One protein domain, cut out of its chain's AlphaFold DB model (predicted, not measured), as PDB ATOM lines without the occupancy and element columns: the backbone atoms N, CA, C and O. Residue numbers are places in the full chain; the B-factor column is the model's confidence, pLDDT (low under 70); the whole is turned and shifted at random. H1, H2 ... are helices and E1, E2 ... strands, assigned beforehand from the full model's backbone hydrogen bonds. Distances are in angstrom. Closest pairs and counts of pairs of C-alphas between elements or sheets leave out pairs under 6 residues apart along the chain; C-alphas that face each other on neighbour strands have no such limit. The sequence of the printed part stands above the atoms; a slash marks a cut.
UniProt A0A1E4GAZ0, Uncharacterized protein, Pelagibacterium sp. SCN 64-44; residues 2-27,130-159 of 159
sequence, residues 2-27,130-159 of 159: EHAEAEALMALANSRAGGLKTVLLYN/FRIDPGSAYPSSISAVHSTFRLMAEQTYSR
ATOM      1  N   GLU A   2     -36.123 -48.838 -66.374       95.69
ATOM      2  CA  GLU A   2     -36.136 -47.543 -65.687       95.69
ATOM      3  C   GLU A   2     -36.019 -46.396 -66.703       95.69
ATOM      4  O   GLU A   2     -35.518 -46.589 -67.817       95.69
ATOM      5  N   HIS A   3     -36.445 -45.185 -66.337       92.88
ATOM      6  CA  HIS A   3     -36.307 -44.010 -67.214       92.88
ATOM      7  C   HIS A   3     -34.856 -43.793 -67.679       92.88
ATOM      8  O   HIS A   3     -34.612 -43.556 -68.860       92.88
ATOM      9  N   ALA A   4     -33.888 -43.952 -66.773       93.94
ATOM     10  CA  ALA A   4     -32.470 -43.786 -67.084       93.94
ATOM     11  C   ALA A   4     -31.958 -44.809 -68.117       93.94
ATOM     12  O   ALA A   4     -31.151 -44.468 -68.979       93.94
ATOM     13  N   GLU A   5     -32.450 -46.050 -68.069       94.81
ATOM     14  CA  GLU A   5     -32.096 -47.083 -69.050       94.81
ATOM     15  C   GLU A   5     -32.647 -46.740 -70.439       94.81
ATOM     16  O   GLU A   5     -31.961 -46.922 -71.446       94.81
ATOM     17  N   ALA A   6     -33.870 -46.208 -70.503       93.25
ATOM     18  CA  ALA A   6     -34.487 -45.799 -71.759       93.25
ATOM     19  C   ALA A   6     -33.740 -44.619 -72.408       93.25
ATOM     20  O   ALA A   6     -33.485 -44.644 -73.613       93.25
ATOM     21  N   GLU A   7     -33.310 -43.635 -71.612       92.88
ATOM     22  CA  GLU A   7     -32.467 -42.525 -72.080       92.88
ATOM     23  C   GLU A   7     -31.079 -43.002 -72.536       92.88
ATOM     24  O   GLU A   7     -30.558 -42.537 -73.551       92.88
ATOM     25  N   ALA A   8     -30.492 -43.992 -71.857       93.81
ATOM     26  CA  ALA A   8     -29.233 -44.595 -72.287       93.81
ATOM     27  C   ALA A   8     -29.365 -45.306 -73.649       93.81
ATOM     28  O   ALA A   8     -28.499 -45.160 -74.516       93.81
ATOM     29  N   LEU A   9     -30.465 -46.033 -73.880       92.38
ATOM     30  CA  LEU A   9     -30.764 -46.635 -75.186       92.38
ATOM     31  C   LEU A   9     -30.988 -45.572 -76.268       92.38
ATOM     32  O   LEU A   9     -30.505 -45.733 -77.392       92.38
ATOM     33  N   MET A  10     -31.650 -44.462 -75.929       92.00
ATOM     34  CA  MET A  10     -31.822 -43.331 -76.840       92.00
ATOM     35  C   MET A  10     -30.477 -42.694 -77.213       92.00
ATOM     36  O   MET A  10     -30.212 -42.442 -78.389       92.00
ATOM     37  N   ALA A  11     -29.572 -42.513 -76.248       91.94
ATOM     38  CA  ALA A  11     -28.218 -42.031 -76.507       91.94
ATOM     39  C   ALA A  11     -27.435 -42.978 -77.437       91.94
ATOM     40  O   ALA A  11     -26.749 -42.517 -78.356       91.94
ATOM     41  N   LEU A  12     -27.580 -44.299 -77.271       90.94
ATOM     42  CA  LEU A  12     -26.982 -45.289 -78.173       90.94
ATOM     43  C   LEU A  12     -27.554 -45.202 -79.593       90.94
ATOM     44  O   LEU A  12     -26.777 -45.214 -80.552       90.94
ATOM     45  N   ALA A  13     -28.872 -45.062 -79.749       89.56
ATOM     46  CA  ALA A  13     -29.496 -44.860 -81.057       89.56
ATOM     47  C   ALA A  13     -28.996 -43.564 -81.724       89.56
ATOM     48  O   ALA A  13     -28.563 -43.577 -82.879       89.56
ATOM     49  N   ASN A  14     -28.928 -42.463 -80.971       89.44
ATOM     50  CA  ASN A  14     -28.415 -41.178 -81.449       89.44
ATOM     51  C   ASN A  14     -26.930 -41.237 -81.837       89.44
ATOM     52  O   ASN A  14     -26.535 -40.643 -82.842       89.44
ATOM     53  N   SER A  15     -26.113 -42.029 -81.128       90.25
ATOM     54  CA  SER A  15     -24.693 -42.252 -81.459       90.25
ATOM     55  C   SER A  15     -24.480 -42.857 -82.857       90.25
ATOM     56  O   SER A  15     -23.389 -42.790 -83.435       90.25
ATOM     57  N   ARG A  16     -25.537 -43.433 -83.441       89.81
ATOM     58  CA  ARG A  16     -25.575 -43.969 -84.806       89.81
ATOM     59  C   ARG A  16     -26.124 -42.946 -85.801       89.81
ATOM     60  O   ARG A  16     -26.707 -43.313 -86.817       89.81
ATOM     61  N   ALA A  17     -25.881 -41.666 -85.512       84.81
ATOM     62  CA  ALA A  17     -26.335 -40.516 -86.287       84.81
ATOM     63  C   ALA A  17     -27.855 -40.549 -86.524       84.81
ATOM     64  O   ALA A  17     -28.311 -40.394 -87.653       84.81
ATOM     65  N   GLY A  18     -28.619 -40.844 -85.464       73.44
ATOM     66  CA  GLY A  18     -30.086 -40.886 -85.510       73.44
ATOM     67  C   GLY A  18     -30.673 -41.903 -86.499       73.44
ATOM     68  O   GLY A  18     -31.805 -41.723 -86.936       73.44
ATOM     69  N   GLY A  19     -29.905 -42.933 -86.880       78.06
ATOM     70  CA  GLY A  19     -30.321 -43.987 -87.817       78.06
ATOM     71  C   GLY A  19     -29.601 -43.992 -89.168       78.06
ATOM     72  O   GLY A  19     -29.718 -44.957 -89.919       78.06
ATOM     73  N   LEU A  20     -28.775 -42.979 -89.466       82.06
ATOM     74  CA  LEU A  20     -28.013 -42.924 -90.725       82.06
ATOM     75  C   LEU A  20     -26.872 -43.956 -90.796       82.06
ATOM     76  O   LEU A  20     -26.414 -44.298 -91.887       82.06
ATOM     77  N   LYS A  21     -26.387 -44.447 -89.649       89.44
ATOM     78  CA  LYS A  21     -25.358 -45.497 -89.577       89.44
ATOM     79  C   LYS A  21     -25.978 -46.866 -89.317       89.44
ATOM     80  O   LYS A  21     -27.024 -46.985 -88.686       89.44
ATOM     81  N   THR A  22     -25.279 -47.916 -89.743       90.81
ATOM     82  CA  THR A  22     -25.703 -49.292 -89.476       90.81
ATOM     83  C   THR A  22     -25.446 -49.705 -88.027       90.81
ATOM     84  O   THR A  22     -24.433 -49.328 -87.431       90.81
ATOM     85  N   VAL A  23     -26.313 -50.563 -87.502       91.50
ATOM     86  CA  VAL A  23     -26.169 -51.270 -86.226       91.50
ATOM     87  C   VAL A  23     -26.229 -52.775 -86.447       91.50
ATOM     88  O   VAL A  23     -26.822 -53.239 -87.418       91.50
ATOM     89  N   LEU A  24     -25.610 -53.539 -85.547       92.38
ATOM     90  CA  LEU A  24     -25.787 -54.986 -85.502       92.38
ATOM     91  C   LEU A  24     -26.893 -55.311 -84.509       92.38
ATOM     92  O   LEU A  24     -26.786 -54.953 -83.337       92.38
ATOM     93  N   LEU A  25     -27.938 -55.981 -84.983       93.69
ATOM     94  CA  LEU A  25     -29.054 -56.432 -84.159       93.69
ATOM     95  C   LEU A  25     -29.247 -57.936 -84.335       93.69
ATOM     96  O   LEU A  25     -28.905 -58.508 -85.369       93.69
ATOM     97  N   TYR A  26     -29.814 -58.553 -83.306       94.44
ATOM     98  CA  TYR A  26     -30.303 -59.926 -83.312       94.44
ATOM     99  C   TYR A  26     -31.670 -59.957 -82.624       94.44
ATOM    100  O   TYR A  26     -32.035 -59.025 -81.899       94.44
ATOM    101  N   ASN A  27     -32.426 -61.036 -82.819       92.62
ATOM    102  CA  ASN A  27     -33.694 -61.215 -82.119       92.62
ATOM    103  C   ASN A  27     -33.450 -61.569 -80.644       92.62
ATOM    104  O   ASN A  27     -33.066 -62.691 -80.315       92.62
ATOM    105  N   PHE A 130     -28.509 -53.658 -89.680       93.12
ATOM    106  CA  PHE A 130     -29.753 -52.918 -89.798       93.12
ATOM    107  C   PHE A 130     -29.478 -51.419 -89.832       93.12
ATOM    108  O   PHE A 130     -28.471 -50.954 -89.290       93.12
ATOM    109  N   ARG A 131     -30.377 -50.656 -90.445       92.38
ATOM    110  CA  ARG A 131     -30.482 -49.206 -90.260       92.38
ATOM    111  C   ARG A 131     -31.734 -48.929 -89.450       92.38
ATOM    112  O   ARG A 131     -32.757 -49.554 -89.691       92.38
ATOM    113  N   ILE A 132     -31.617 -48.049 -88.463       92.94
ATOM    114  CA  ILE A 132     -32.773 -47.600 -87.684       92.94
ATOM    115  C   ILE A 132     -33.517 -46.588 -88.543       92.94
ATOM    116  O   ILE A 132     -32.888 -45.672 -89.076       92.94
ATOM    117  N   ASP A 133     -34.833 -46.728 -88.646       91.56
ATOM    118  CA  ASP A 133     -35.652 -45.785 -89.396       91.56
ATOM    119  C   ASP A 133     -35.585 -44.424 -88.687       91.56
ATOM    120  O   ASP A 133     -35.899 -44.353 -87.488       91.56
ATOM    121  N   PRO A 134     -35.150 -43.343 -89.362       87.44
ATOM    122  CA  PRO A 134     -35.002 -42.042 -88.723       87.44
ATOM    123  C   PRO A 134     -36.294 -41.593 -88.031       87.44
ATOM    124  O   PRO A 134     -37.373 -41.624 -88.617       87.44
ATOM    125  N   GLY A 135     -36.186 -41.189 -86.763       87.06
ATOM    126  CA  GLY A 135     -37.331 -40.769 -85.946       87.06
ATOM    127  C   GLY A 135     -38.188 -41.904 -85.367       87.06
ATOM    128  O   GLY A 135     -39.088 -41.629 -84.582       87.06
ATOM    129  N   SER A 136     -37.906 -43.171 -85.687       91.94
ATOM    130  CA  SER A 136     -38.630 -44.313 -85.101       91.94
ATOM    131  C   SER A 136     -38.156 -44.686 -83.695       91.94
ATOM    132  O   SER A 136     -38.884 -45.358 -82.968       91.94
ATOM    133  N   ALA A 137     -36.939 -44.277 -83.323       91.56
ATOM    134  CA  ALA A 137     -36.351 -44.551 -82.021       91.56
ATOM    135  C   ALA A 137     -36.780 -43.495 -81.000       91.56
ATOM    136  O   ALA A 137     -36.395 -42.332 -81.122       91.56
ATOM    137  N   TYR A 138     -37.554 -43.892 -79.993       91.69
ATOM    138  CA  TYR A 138     -37.955 -42.995 -78.910       91.69
ATOM    139  C   TYR A 138     -38.319 -43.760 -77.627       91.69
ATOM    140  O   TYR A 138     -38.903 -44.853 -77.685       91.69
ATOM    141  N   PRO A 139     -37.994 -43.201 -76.446       92.56
ATOM    142  CA  PRO A 139     -38.531 -43.669 -75.181       92.56
ATOM    143  C   PRO A 139     -39.975 -43.176 -74.975       92.56
ATOM    144  O   PRO A 139     -40.376 -42.122 -75.462       92.56
ATOM    145  N   SER A 140     -40.777 -43.942 -74.240       93.94
ATOM    146  CA  SER A 140     -42.143 -43.581 -73.851       93.94
ATOM    147  C   SER A 140     -42.434 -44.067 -72.434       93.94
ATOM    148  O   SER A 140     -42.321 -45.264 -72.148       93.94
ATOM    149  N   SER A 141     -42.810 -43.140 -71.551       93.88
ATOM    150  CA  SER A 141     -43.188 -43.434 -70.168       93.88
ATOM    151  C   SER A 141     -44.493 -44.221 -70.115       93.88
ATOM    152  O   SER A 141     -45.489 -43.825 -70.715       93.88
ATOM    153  N   ILE A 142     -44.494 -45.323 -69.366       95.06
ATOM    154  CA  ILE A 142     -45.685 -46.162 -69.144       95.06
ATOM    155  C   ILE A 142     -46.170 -46.131 -67.693       95.06
ATOM    156  O   ILE A 142     -47.285 -46.549 -67.403       95.06
ATOM    157  N   SER A 143     -45.341 -45.647 -66.769       93.44
ATOM    158  CA  SER A 143     -45.704 -45.394 -65.374       93.44
ATOM    159  C   SER A 143     -44.809 -44.295 -64.799       93.44
ATOM    160  O   SER A 143     -43.986 -43.733 -65.520       93.44
ATOM    161  N   ALA A 144     -44.946 -44.012 -63.502       92.06
ATOM    162  CA  ALA A 144     -44.137 -43.016 -62.803       92.06
ATOM    163  C   ALA A 144     -42.633 -43.349 -62.732       92.06
ATOM    164  O   ALA A 144     -41.840 -42.448 -62.484       92.06
ATOM    165  N   VAL A 145     -42.254 -44.622 -62.902       92.94
ATOM    166  CA  VAL A 145     -40.848 -45.071 -62.810       92.94
ATOM    167  C   VAL A 145     -40.383 -45.893 -64.018       92.94
ATOM    168  O   VAL A 145     -39.189 -46.037 -64.257       92.94
ATOM    169  N   HIS A 146     -41.315 -46.388 -64.839       94.88
ATOM    170  CA  HIS A 146     -40.982 -47.234 -65.985       94.88
ATOM    171  C   HIS A 146     -41.220 -46.554 -67.328       94.88
ATOM    172  O   HIS A 146     -42.256 -45.924 -67.569       94.88
ATOM    173  N   SER A 147     -40.299 -46.825 -68.249       96.06
ATOM    174  CA  SER A 147     -40.399 -46.492 -69.667       96.06
ATOM    175  C   SER A 147     -40.350 -47.729 -70.555       96.06
ATOM    176  O   SER A 147     -39.940 -48.821 -70.154       96.06
ATOM    177  N   THR A 148     -40.765 -47.530 -71.799       93.81
ATOM    178  CA  THR A 148     -40.532 -48.427 -72.928       93.81
ATOM    179  C   THR A 148     -39.652 -47.721 -73.944       93.81
ATOM    180  O   THR A 148     -39.696 -46.502 -74.053       93.81
ATOM    181  N   PHE A 149     -38.865 -48.482 -74.694       92.25
ATOM    182  CA  PHE A 149     -38.082 -47.975 -75.814       92.25
ATOM    183  C   PHE A 149     -38.493 -48.750 -77.060       92.25
ATOM    184  O   PHE A 149     -38.557 -49.983 -77.035       92.25
ATOM    185  N   ARG A 150     -38.830 -48.031 -78.128       91.56
ATOM    186  CA  ARG A 150     -39.237 -48.614 -79.409       91.56
ATOM    187  C   ARG A 150     -38.351 -48.049 -80.503       91.56
ATOM    188  O   ARG A 150     -37.940 -46.901 -80.409       91.56
ATOM    189  N   LEU A 151     -38.061 -48.873 -81.502       91.62
ATOM    190  CA  LEU A 151     -37.440 -48.475 -82.759       91.62
ATOM    191  C   LEU A 151     -38.000 -49.339 -83.885       91.62
ATOM    192  O   LEU A 151     -38.457 -50.460 -83.640       91.62
ATOM    193  N   MET A 152     -37.932 -48.826 -85.105       92.94
ATOM    194  CA  MET A 152     -38.103 -49.599 -86.329       92.94
ATOM    195  C   MET A 152     -36.752 -49.662 -87.036       92.94
ATOM    196  O   MET A 152     -35.924 -48.757 -86.901       92.94
ATOM    197  N   ALA A 153     -36.479 -50.778 -87.699       92.25
ATOM    198  CA  ALA A 153     -35.209 -50.980 -88.368       92.25
ATOM    199  C   ALA A 153     -35.355 -51.921 -89.558       92.25
ATOM    200  O   ALA A 153     -36.006 -52.962 -89.461       92.25
ATOM    201  N   GLU A 154     -34.674 -51.582 -90.643       92.00
ATOM    202  CA  GLU A 154     -34.623 -52.375 -91.864       92.00
ATOM    203  C   GLU A 154     -33.261 -53.065 -91.992       92.00
ATOM    204  O   GLU A 154     -32.208 -52.459 -91.755       92.00
ATOM    205  N   GLN A 155     -33.268 -54.348 -92.361       89.44
ATOM    206  CA  GLN A 155     -32.038 -55.082 -92.640       89.44
ATOM    207  C   GLN A 155     -31.359 -54.506 -93.887       89.44
ATOM    208  O   GLN A 155     -31.994 -54.305 -94.915       89.44
ATOM    209  N   THR A 156     -30.044 -54.299 -93.831       87.50
ATOM    210  CA  THR A 156     -29.263 -53.829 -94.980       87.50
ATOM    211  C   THR A 156     -27.978 -54.626 -95.163       87.50
ATOM    212  O   THR A 156     -27.304 -54.999 -94.203       87.50
ATOM    213  N   TYR A 157     -27.591 -54.835 -96.421       79.94
ATOM    214  CA  TYR A 157     -26.283 -55.378 -96.795       79.94
ATOM    215  C   TYR A 157     -25.236 -54.285 -97.051       79.94
ATOM    216  O   TYR A 157     -24.072 -54.592 -97.320       79.94
ATOM    217  N   SER A 158     -25.637 -53.012 -97.001       72.19
ATOM    218  CA  SER A 158     -24.762 -51.880 -97.288       72.19
ATOM    219  C   SER A 158     -23.673 -51.700 -96.224       72.19
ATOM    220  O   SER A 158     -23.785 -52.142 -95.072       72.19
ATOM    221  N   ARG A 159     -22.605 -51.005 -96.622       58.62
ATOM    222  CA  ARG A 159     -21.641 -50.453 -95.669       58.62
ATOM    223  C   ARG A 159     -22.267 -49.340 -94.829       58.62
ATOM    224  O   ARG A 159     -23.255 -48.712 -95.291       58.62
TER     225      ARG A 159
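What this domain is: This is residues 2 to 27 and 130 to 159 of the 159 residues of an uncharacterized protein of Pelagibacterium sp. SCN 64-44 (UniProt A0A1E4GAZ0). Look for a small three-strand sheet, E1, E2 and E5, at one end of an elongated model, and a two-strand hairpin, E3 and E4, reaching away from it. Helix H1 packs lengthwise on the hairpin, and E4 runs on into E5. The printed part has 56 residues, with one named helix and five named strands in the order H1 E1 E2 E3 E4 E5; both sheets, E1 - E2 - E5 and E3 - E4, are antiparallel, and the class is mixed, helices and strands. It is only just compact, close to loose, with a radius of gyration of the C-alphas of 12.0 A, and only just elongated, spanning 40 by 20 by 17 A.

How they stand to each other: Start at the inner strand E2, residues 130 to 132. Edge strand E1, residues 22 to 25, is its antiparallel neighbour, with N 23 and O 130 2.8 A apart, within hydrogen-bond range. Edge strand E5, residues 153 to 155, is its other antiparallel neighbour, with N 131 and O 154 at 2.9 A, within range. E4, residues 147 to 150, runs on into E5 across a break of 2 residues, at 36 degrees. E4 forms a hairpin with E3, residues 138 to 141, where N 140 and O 148 are 2.8 A apart, within range. In H1, residues 3 to 14, every O i to N i+4 pair is within range. The closest C-alphas of H1 and E4 are those of His 3 and Ser 147, 5.4 A apart; those of H1 and E3 are Ala 6 and Pro 139, 5.7 A. H1 is not on the three-strand sheet, and H1 and E5 are apart.

Where its parts are: Find C-alpha 3 at (-36.307, -44.010, -67.214); from there H1 runs 16.5 A to C-alpha 14. E3 measures 10.2 A, E4 10.0 A, E1 9.5 A, E5 6.7 A and E2 6.5 A. E5 ends at C-alpha 155, (-32.038, -55.082, -92.640).

The domain as a whole: The C-alphas of Ala 144 and Ser 158 are the two farthest apart, 40.5 A. Residues 28 to 129 are not printed; C-alphas 27 and 130 across this cut are 12.0 A apart. Of the links printed whole, none is long. Mean pLDDT of the printed part is 90.1; residue 159 is under 70.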